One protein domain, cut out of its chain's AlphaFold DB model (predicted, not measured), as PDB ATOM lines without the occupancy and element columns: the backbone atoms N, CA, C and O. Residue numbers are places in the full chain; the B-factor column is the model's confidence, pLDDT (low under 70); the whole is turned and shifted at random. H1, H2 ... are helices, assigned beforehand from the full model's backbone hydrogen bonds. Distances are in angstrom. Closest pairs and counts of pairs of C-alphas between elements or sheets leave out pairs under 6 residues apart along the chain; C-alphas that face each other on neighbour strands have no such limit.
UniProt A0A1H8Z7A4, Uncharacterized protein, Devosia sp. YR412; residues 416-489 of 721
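What this domain is: This is residues 416 to 489 of the 721 residues of an uncharacterized protein of Devosia sp. YR412 (UniProt A0A1H8Z7A4). The chain winds in stacked turns of short helices and loops along the longest axis, with H1 at one end, H5 at the other, and H2, H3 and H4 between them. The two end turns make helix pairs, H1 with H2 and H4 with H5, while the short H3 has few close neighbours. You have 74 residues with five named helices, H1 to H5 in order, and no named strand; the class is all helix. The whole is compact, with a radius of gyration of the C-alphas of 11.7 A, and only just elongated, spanning 34 by 23 by 21 A.

Where its parts are: Find C-alpha 417 at (537.248, 556.023, 404.470), where H1 begins, residues 417 to 422. H2, residues 430 to 442, runs 18.2 A from C-alpha 430 at (527.305, 563.847, 390.784). Next come H3, residues 452 to 456, and H4, residues 465 to 470. H5, residues 478 to 489, runs 16.5 A and ends at (548.235, 561.026, 376.465).

How they stand to each other: Look at residues 436 to 440 of H2, which alone touch H1; the closest C-alphas, of Asn 417 and Leu 440, are 6.5 A apart. These helices run opposite ways at a steep tilt of 52 degrees. H2 and H3 are near each other, with 5 pairs of C-alphas within 10 A. H4 touches residues 484 to 488 of H5 alone, closest at the C-alphas of Asp 465 and Leu 488, 6.8 A. They run opposite ways at a steep tilt of 53 degrees. H1 and H5 are apart. In H1, H2, H3 and H4 every O i to N i+4 pair is within hydrogen-bond range; in H5, 7 of 8 are.

The domain as a whole: The C-alphas farthest apart, of Glu 419 and Leu 489, are 34.6 A apart. The printed part has no cut, and its four links are short. Look for low confidence at residues 443 to 450, with pLDDT under 70.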
ATOM      1  N   SER A 416     535.592 559.533 407.482       82.81
ATOM      2  CA  SER A 416     536.578 558.454 407.354       82.81
ATOM      3  C   SER A 416     536.344 557.618 406.091       82.81
ATOM      4  O   SER A 416     535.274 557.646 405.487       82.81
ATOM      5  N   ASN A 417     537.357 556.858 405.668       77.19
ATOM      6  CA  ASN A 417     537.248 556.023 404.470       77.19
ATOM      7  C   ASN A 417     536.215 554.897 404.641       77.19
ATOM      8  O   ASN A 417     535.551 554.532 403.678       77.19
ATOM      9  N   GLU A 418     536.070 554.377 405.858       78.94
ATOM     10  CA  GLU A 418     535.075 553.378 406.230       78.94
ATOM     11  C   GLU A 418     533.646 553.946 406.129       78.94
ATOM     12  O   GLU A 418     532.809 553.361 405.445       78.94
ATOM     13  N   GLU A 419     533.383 555.131 406.694       79.81
ATOM     14  CA  GLU A 419     532.081 555.817 406.569       79.81
ATOM     15  C   GLU A 419     531.757 556.184 405.109       79.81
ATOM     16  O   GLU A 419     530.605 556.106 404.677       79.81
ATOM     17  N   LEU A 420     532.772 556.554 404.319       82.44
ATOM     18  CA  LEU A 420     532.627 556.830 402.888       82.44
ATOM     19  C   LEU A 420     532.338 555.575 402.050       82.44
ATOM     20  O   LEU A 420     531.732 555.700 400.986       82.44
ATOM     21  N   ALA A 421     532.757 554.389 402.498       76.44
ATOM     22  CA  ALA A 421     532.496 553.123 401.813       76.44
ATOM     23  C   ALA A 421     531.071 552.589 402.066       76.44
ATOM     24  O   ALA A 421     530.508 551.918 401.204       76.44
ATOM     25  N   GLU A 422     530.465 552.913 403.213       80.00
ATOM     26  CA  GLU A 422     529.083 552.527 403.554       80.00
ATOM     27  C   GLU A 422     528.011 553.456 402.939       80.00
ATOM     28  O   GLU A 422     526.815 553.150 402.958       80.00
ATOM     29  N   LEU A 423     528.424 554.588 402.362       80.00
ATOM     30  CA  LEU A 423     527.554 555.616 401.791       80.00
ATOM     31  C   LEU A 423     526.992 555.205 400.414       80.00
ATOM     32  O   LEU A 423     527.749 554.971 399.472       80.00
ATOM     33  N   ASP A 424     525.658 555.193 400.242       82.44
ATOM     34  CA  ASP A 424     525.044 554.935 398.926       82.44
ATOM     35  C   ASP A 424     525.323 556.091 397.953       82.44
ATOM     36  O   ASP A 424     524.620 557.107 397.892       82.44
ATOM     37  N   LEU A 425     526.359 555.887 397.141       81.88
ATOM     38  CA  LEU A 425     526.836 556.790 396.101       81.88
ATOM     39  C   LEU A 425     525.744 557.213 395.103       81.88
ATOM     40  O   LEU A 425     525.892 558.247 394.451       81.88
ATOM     41  N   ASN A 426     524.642 556.468 394.975       78.00
ATOM     42  CA  ASN A 426     523.538 556.811 394.074       78.00
ATOM     43  C   ASN A 426     522.654 557.951 394.601       78.00
ATOM     44  O   ASN A 426     521.941 558.572 393.809       78.00
ATOM     45  N   LEU A 427     522.704 558.237 395.905       80.06
ATOM     46  CA  LEU A 427     521.987 559.351 396.530       80.06
ATOM     47  C   LEU A 427     522.775 560.669 396.448       80.06
ATOM     48  O   LEU A 427     522.180 561.748 396.477       80.06
ATOM     49  N   LEU A 428     524.102 560.602 396.299       81.62
ATOM     50  CA  LEU A 428     524.960 561.784 396.222       81.62
ATOM     51  C   LEU A 428     524.787 562.566 394.903       81.62
ATOM     52  O   LEU A 428     524.734 561.974 393.819       81.62
ATOM     53  N   PRO A 429     524.819 563.915 394.952       82.69
ATOM     54  CA  PRO A 429     525.030 564.746 393.771       82.69
ATOM     55  C   PRO A 429     526.298 564.337 393.007       82.69
ATOM     56  O   PRO A 429     527.327 564.050 393.615       82.69
ATOM     57  N   GLU A 430     526.253 564.378 391.672       80.31
ATOM     58  CA  GLU A 430     527.305 563.847 390.784       80.31
ATOM     59  C   GLU A 430     528.723 564.365 391.099       80.31
ATOM     60  O   GLU A 430     529.685 563.608 391.001       80.31
ATOM     61  N   ALA A 431     528.857 565.620 391.541       79.88
ATOM     62  CA  ALA A 431     530.137 566.192 391.959       79.88
ATOM     63  C   ALA A 431     530.689 565.553 393.251       79.88
ATOM     64  O   ALA A 431     531.844 565.130 393.272       79.88
ATOM     65  N   LEU A 432     529.862 565.428 394.297       83.25
ATOM     66  CA  LEU A 432     530.257 564.802 395.565       83.25
ATOM     67  C   LEU A 432     530.516 563.307 395.377       83.25
ATOM     68  O   LEU A 432     531.511 562.793 395.876       83.25
ATOM     69  N   ARG A 433     529.690 562.621 394.576       85.62
ATOM     70  CA  ARG A 433     529.899 561.212 394.213       85.62
ATOM     71  C   ARG A 433     531.282 560.983 393.597       85.62
ATOM     72  O   ARG A 433     531.995 560.076 394.014       85.62
ATOM     73  N   THR A 434     531.669 561.817 392.631       80.19
ATOM     74  CA  THR A 434     532.998 561.758 392.004       80.19
ATOM     75  C   THR A 434     534.110 561.990 393.031       80.19
ATOM     76  O   THR A 434     535.090 561.251 393.033       80.19
ATOM     77  N   GLN A 435     533.943 562.953 393.945       83.44
ATOM     78  CA  GLN A 435     534.926 563.260 394.992       83.44
ATOM     79  C   GLN A 435     535.103 562.115 396.009       83.44
ATOM     80  O   GLN A 435     536.232 561.802 396.384       83.44
ATOM     81  N   VAL A 436     534.017 561.439 396.405       84.38
ATOM     82  CA  VAL A 436     534.074 560.245 397.270       84.38
ATOM     83  C   VAL A 436     534.795 559.092 396.574       84.38
ATOM     84  O   VAL A 436     535.714 558.511 397.150       84.38
ATOM     85  N   ILE A 437     534.443 558.799 395.315       83.62
ATOM     86  CA  ILE A 437     535.098 557.739 394.534       83.62
ATOM     87  C   ILE A 437     536.605 558.021 394.401       83.62
ATOM     88  O   ILE A 437     537.407 557.122 394.634       83.62
ATOM     89  N   LEU A 438     537.010 559.264 394.108       79.06
ATOM     90  CA  LEU A 438     538.427 559.654 394.074       79.06
ATOM     91  C   LEU A 438     539.153 559.413 395.403       79.06
ATOM     92  O   LEU A 438     540.271 558.905 395.395       79.06
ATOM     93  N   ARG A 439     538.548 559.774 396.541       81.94
ATOM     94  CA  ARG A 439     539.169 559.632 397.870       81.94
ATOM     95  C   ARG A 439     539.365 558.162 398.256       81.94
ATOM     96  O   ARG A 439     540.435 557.795 398.750       81.94
ATOM     97  N   LEU A 440     538.375 557.317 397.962       81.75
ATOM     98  CA  LEU A 440     538.464 555.863 398.136       81.75
ATOM     99  C   LEU A 440     539.547 555.242 397.232       81.75
ATOM    100  O   LEU A 440     540.340 554.426 397.703       81.75
ATOM    101  N   LEU A 441     539.642 555.675 395.967       78.12
ATOM    102  CA  LEU A 441     540.691 555.242 395.030       78.12
ATOM    103  C   LEU A 441     542.101 555.693 395.465       78.12
ATOM    104  O   LEU A 441     543.023 554.881 395.509       78.12
ATOM    105  N   GLY A 442     542.279 556.973 395.803       72.25
ATOM    106  CA  GLY A 442     543.592 557.588 396.035       72.25
ATOM    107  C   GLY A 442     544.307 557.134 397.313       72.25
ATOM    108  O   GLY A 442     545.530 557.220 397.406       72.25
ATOM    109  N   THR A 443     543.567 556.632 398.304       66.62
ATOM    110  CA  THR A 443     544.135 556.150 399.576       66.62
ATOM    111  C   THR A 443     544.467 554.653 399.582       66.62
ATOM    112  O   THR A 443     545.018 554.163 400.570       66.62
ATOM    113  N   GLY A 444     544.172 553.926 398.497       60.91
ATOM    114  CA  GLY A 444     544.298 552.466 398.457       60.91
ATOM    115  C   GLY A 444     543.290 551.765 399.372       60.91
ATOM    116  O   GLY A 444     543.645 550.783 400.027       60.91
ATOM    117  N   GLY A 445     542.062 552.294 399.452       59.56
ATOM    118  CA  GLY A 445     540.950 551.652 400.154       59.56
ATOM    119  C   GLY A 445     540.600 550.281 399.560       59.56
ATOM    120  O   GLY A 445     541.050 549.927 398.469       59.56
ATOM    121  N   ASP A 446     539.795 549.491 400.272       57.62
ATOM    122  CA  ASP A 446     539.408 548.157 399.803       57.62
ATOM    123  C   ASP A 446     538.355 548.270 398.683       57.62
ATOM    124  O   ASP A 446     537.148 548.242 398.912       57.62
ATOM    125  N   LEU A 447     538.821 548.431 397.436       57.16
ATOM    126  CA  LEU A 447     537.975 548.556 396.238       57.16
ATOM    127  C   LEU A 447     537.006 547.378 396.023       57.16
ATOM    128  O   LEU A 447     536.149 547.464 395.144       57.16
ATOM    129  N   ALA A 448     537.144 546.280 396.772       58.84
ATOM    130  CA  ALA A 448     536.294 545.099 396.666       58.84
ATOM    131  C   ALA A 448     534.790 545.400 396.818       58.84
ATOM    132  O   ALA A 448     533.978 544.666 396.248       58.84
ATOM    133  N   ASP A 449     534.434 546.474 397.533       60.50
ATOM    134  CA  ASP A 449     533.045 546.863 397.799       60.50
ATOM    135  C   ASP A 449     532.465 547.869 396.780       60.50
ATOM    136  O   ASP A 449     531.243 548.000 396.675       60.50
ATOM    137  N   LEU A 450     533.293 548.522 395.950       69.88
ATOM    138  CA  LEU A 450     532.805 549.385 394.864       69.88
ATOM    139  C   LEU A 450     532.257 548.536 393.712       69.88
ATOM    140  O   LEU A 450     532.975 547.755 393.082       69.88
ATOM    141  N   SER A 451     530.977 548.713 393.372       75.69
ATOM    142  CA  SER A 451     530.401 547.954 392.266       75.69
ATOM    143  C   SER A 451     530.937 548.451 390.918       75.69
ATOM    144  O   SER A 451     531.169 549.641 390.693       75.69
ATOM    145  N   ALA A 452     531.042 547.538 389.949       71.38
ATOM    146  CA  ALA A 452     531.390 547.898 388.573       71.38
ATOM    147  C   ALA A 452     530.394 548.895 387.935       71.38
ATOM    148  O   ALA A 452     530.724 549.522 386.931       71.38
ATOM    149  N   GLY A 453     529.186 549.045 388.498       74.12
ATOM    150  CA  GLY A 453     528.216 550.059 388.087       74.12
ATOM    151  C   GLY A 453     528.575 551.464 388.572       74.12
ATOM    152  O   GLY A 453     528.408 552.418 387.816       74.12
ATOM    153  N   ASP A 454     529.110 551.597 389.785       73.38
ATOM    154  CA  ASP A 454     529.495 552.891 390.362       73.38
ATOM    155  C   ASP A 454     530.739 553.439 389.656       73.38
ATOM    156  O   ASP A 454     530.748 554.587 389.209       73.38
ATOM    157  N   LEU A 455     531.726 552.565 389.414       75.12
ATOM    158  CA  LEU A 455     532.890 552.851 388.567       75.12
ATOM    159  C   LEU A 455     532.474 553.261 387.144       75.12
ATOM    160  O   LEU A 455     532.936 554.282 386.643       75.12
ATOM    161  N   ALA A 456     531.560 552.527 386.497       71.69
ATOM    162  CA  ALA A 456     531.095 552.841 385.139       71.69
ATOM    163  C   ALA A 456     530.345 554.185 385.016       71.69
ATOM    164  O   ALA A 456     530.214 554.704 383.906       71.69
ATOM    165  N   ASN A 457     529.867 554.747 386.129       72.56
ATOM    166  CA  ASN A 457     529.207 556.052 386.201       72.56
ATOM    167  C   ASN A 457     530.155 557.190 386.645       72.56
ATOM    168  O   ASN A 457     529.686 558.304 386.917       72.56
ATOM    169  N   LEU A 458     531.468 556.935 386.726       77.88
ATOM    170  CA  LEU A 458     532.481 557.950 387.003       77.88
ATOM    171  C   LEU A 458     532.608 558.907 385.810       77.88
ATOM    172  O   LEU A 458     533.091 558.545 384.735       77.88
ATOM    173  N   ASN A 459     532.179 560.152 386.003       78.88
ATOM    174  CA  ASN A 459     532.276 561.180 384.979       78.88
ATOM    175  C   ASN A 459     533.694 561.768 384.956       78.88
ATOM    176  O   ASN A 459     533.995 562.734 385.659       78.88
ATOM    177  N   LEU A 460     534.563 561.177 384.129       78.81
ATOM    178  CA  LEU A 460     535.960 561.594 383.983       78.81
ATOM    179  C   LEU A 460     536.101 563.088 383.634       78.81
ATOM    180  O   LEU A 460     537.109 563.701 383.971       78.81
ATOM    181  N   ASP A 461     535.128 563.716 382.963       78.00
ATOM    182  CA  ASP A 461     535.179 565.139 382.567       78.00
ATOM    183  C   ASP A 461     535.112 566.115 383.754       78.00
ATOM    184  O   ASP A 461     535.424 567.293 383.587       78.00
ATOM    185  N   LEU A 462     534.761 565.635 384.953       76.06
ATOM    186  CA  LEU A 462     534.840 566.407 386.198       76.06
ATOM    187  C   LEU A 462     536.231 566.368 386.854       76.06
ATOM    188  O   LEU A 462     536.493 567.180 387.737       76.06
ATOM    189  N   LEU A 463     537.105 565.453 386.429       78.06
ATOM    190  CA  LEU A 463     538.445 565.265 386.987       78.06
ATOM    191  C   LEU A 463     539.460 566.207 386.335       78.06
ATOM    192  O   LEU A 463     539.460 566.377 385.115       78.06
ATOM    193  N   SER A 464     540.373 566.776 387.118       81.62
ATOM    194  CA  SER A 464     541.570 567.412 386.570       81.62
ATOM    195  C   SER A 464     542.569 566.370 386.058       81.62
ATOM    196  O   SER A 464     542.572 565.211 386.478       81.62
ATOM    197  N   ASP A 465     543.468 566.789 385.166       77.00
ATOM    198  CA  ASP A 465     544.518 565.908 384.637       77.00
ATOM    199  C   ASP A 465     545.512 565.452 385.723       77.00
ATOM    200  O   ASP A 465     546.165 564.425 385.563       77.00
ATOM    201  N   GLN A 466     545.607 566.188 386.841       78.19
ATOM    202  CA  GLN A 466     546.405 565.779 387.998       78.19
ATOM    203  C   GLN A 466     545.711 564.660 388.789       78.19
ATOM    204  O   GLN A 466     546.350 563.655 389.080       78.19
ATOM    205  N   GLU A 467     544.412 564.790 389.077       77.81
ATOM    206  CA  GLU A 467     543.639 563.739 389.761       77.81
ATOM    207  C   GLU A 467     543.598 562.450 388.927       77.81
ATOM    208  O   GLU A 467     543.764 561.361 389.467       77.81
ATOM    209  N   LEU A 468     543.472 562.560 387.599       81.12
ATOM    210  CA  LEU A 468     543.560 561.414 386.683       81.12
ATOM    211  C   LEU A 468     544.919 560.699 386.728       81.12
ATOM    212  O   LEU A 468     544.967 559.488 386.533       81.12
ATOM    213  N   ALA A 469     546.011 561.429 386.967       76.62
ATOM    214  CA  ALA A 469     547.361 560.868 387.046       76.62
ATOM    215  C   ALA A 469     547.675 560.203 388.401       76.62
ATOM    216  O   ALA A 469     548.683 559.504 388.512       76.62
ATOM    217  N   GLU A 470     546.838 560.422 389.420       78.50
ATOM    218  CA  GLU A 470     546.955 559.813 390.751       78.50
ATOM    219  C   GLU A 470     546.115 558.520 390.890       78.50
ATOM    220  O   GLU A 470     546.297 557.777 391.853       78.50
ATOM    221  N   ILE A 471     545.248 558.202 389.917       79.00
ATOM    222  CA  ILE A 471     544.471 556.950 389.881       79.00
ATOM    223  C   ILE A 471     545.362 555.778 389.444       79.00
ATOM    224  O   ILE A 471     545.971 555.810 388.373       79.00
ATOM    225  N   ASP A 472     545.374 554.700 390.233       80.88
ATOM    226  CA  ASP A 472     545.988 553.432 389.829       80.88
ATOM    227  C   ASP A 472     545.172 552.780 388.699       80.88
ATOM    228  O   ASP A 472     544.052 552.297 388.891       80.88
ATOM    229  N   LEU A 473     545.739 552.797 387.492       79.56
ATOM    230  CA  LEU A 473     545.114 552.292 386.272       79.56
ATOM    231  C   LEU A 473     544.800 550.791 386.337       79.56
ATOM    232  O   LEU A 473     543.817 550.371 385.729       79.56
ATOM    233  N   ASP A 474     545.579 550.004 387.089       79.56
ATOM    234  CA  ASP A 474     545.381 548.551 387.228       79.56
ATOM    235  C   ASP A 474     544.113 548.201 388.036       79.56
ATOM    236  O   ASP A 474     543.665 547.051 388.040       79.56
ATOM    237  N   LEU A 475     543.520 549.192 388.714       75.75
ATOM    238  CA  LEU A 475     542.294 549.064 389.503       75.75
ATOM    239  C   LEU A 475     541.026 549.485 388.740       75.75
ATOM    240  O   LEU A 475     539.911 549.225 389.202       75.75
ATOM    241  N   LEU A 476     541.166 550.123 387.574       79.38
ATOM    242  CA  LEU A 476     540.027 550.518 386.750       79.38
ATOM    243  C   LEU A 476     539.510 549.342 385.900       79.38
ATOM    244  O   LEU A 476     540.291 548.536 385.396       79.38
ATOM    245  N   PRO A 477     538.192 549.268 385.634       78.56
ATOM    246  CA  PRO A 477     537.671 548.444 384.550       78.56
ATOM    247  C   PRO A 477     538.364 548.793 383.223       78.56
ATOM    248  O   PRO A 477     538.521 549.971 382.908       78.56
ATOM    249  N   GLU A 478     538.687 547.782 382.416       76.56
ATOM    250  CA  GLU A 478     539.418 547.894 381.135       76.56
ATOM    251  C   GLU A 478     538.849 549.003 380.212       76.56
ATOM    252  O   GLU A 478     539.588 549.773 379.606       76.56
ATOM    253  N   SER A 479     537.521 549.187 380.201       75.25
ATOM    254  CA  SER A 479     536.830 550.248 379.445       75.25
ATOM    255  C   SER A 479     537.103 551.684 379.916       75.25
ATOM    256  O   SER A 479     536.940 552.620 379.136       75.25
ATOM    257  N   LEU A 480     537.448 551.872 381.192       79.50
ATOM    258  CA  LEU A 480     537.816 553.161 381.785       79.50
ATOM    259  C   LEU A 480     539.329 553.362 381.777       79.50
ATOM    260  O   LEU A 480     539.766 554.476 381.506       79.50
ATOM    261  N   GLN A 481     540.112 552.297 381.978       84.00
ATOM    262  CA  GLN A 481     541.571 552.321 381.861       84.00
ATOM    263  C   GLN A 481     541.998 552.936 380.519       84.00
ATOM    264  O   GLN A 481     542.683 553.956 380.499       84.00
ATOM    265  N   THR A 482     541.468 552.431 379.397       78.38
ATOM    266  CA  THR A 482     541.763 552.986 378.063       78.38
ATOM    267  C   THR A 482     541.288 554.437 377.892       78.38
ATOM    268  O   THR A 482     541.932 555.221 377.196       78.38
ATOM    269  N   ALA A 483     540.168 554.829 378.512       78.50
ATOM    270  CA  ALA A 483     539.651 556.197 378.421       78.50
ATOM    271  C   ALA A 483     540.528 557.204 379.188       78.50
ATOM    272  O   ALA A 483     540.770 558.308 378.694       78.50
ATOM    273  N   VAL A 484     541.033 556.813 380.363       80.56
ATOM    274  CA  VAL A 484     541.970 557.607 381.167       80.56
ATOM    275  C   VAL A 484     543.334 557.688 380.480       80.56
ATOM    276  O   VAL A 484     543.852 558.789 380.305       80.56
ATOM    277  N   GLU A 485     543.880 556.564 380.000       81.25
ATOM    278  CA  GLU A 485     545.150 556.532 379.260       81.25
ATOM    279  C   GLU A 485     545.131 557.457 378.037       81.25
ATOM    280  O   GLU A 485     546.017 558.297 377.881       81.25
ATOM    281  N   VAL A 486     544.100 557.365 377.189       78.62
ATOM    282  CA  VAL A 486     543.966 558.215 375.992       78.62
ATOM    283  C   VAL A 486     543.928 559.701 376.349       78.62
ATOM    284  O   VAL A 486     544.506 560.514 375.628       78.62
ATOM    285  N   ARG A 487     543.285 560.068 377.461       76.75
ATOM    286  CA  ARG A 487     543.166 561.462 377.893       76.75
ATOM    287  C   ARG A 487     544.447 562.006 378.529       76.75
ATOM    288  O   ARG A 487     544.828 563.133 378.225       76.75
ATOM    289  N   LEU A 488     545.147 561.206 379.335       77.56
ATOM    290  CA  LEU A 488     546.472 561.561 379.857       77.56
ATOM    291  C   LEU A 488     547.511 561.705 378.727       77.56
ATOM    292  O   LEU A 488     548.410 562.543 378.808       77.56
ATOM    293  N   LEU A 489     547.367 560.938 377.642       72.12
ATOM    294  CA  LEU A 489     548.235 561.026 376.465       72.12
ATOM    295  C   LEU A 489     548.019 562.297 375.624       72.12
ATOM    296  O   LEU A 489     548.997 562.808 375.078       72.12
TER     297      LEU A 489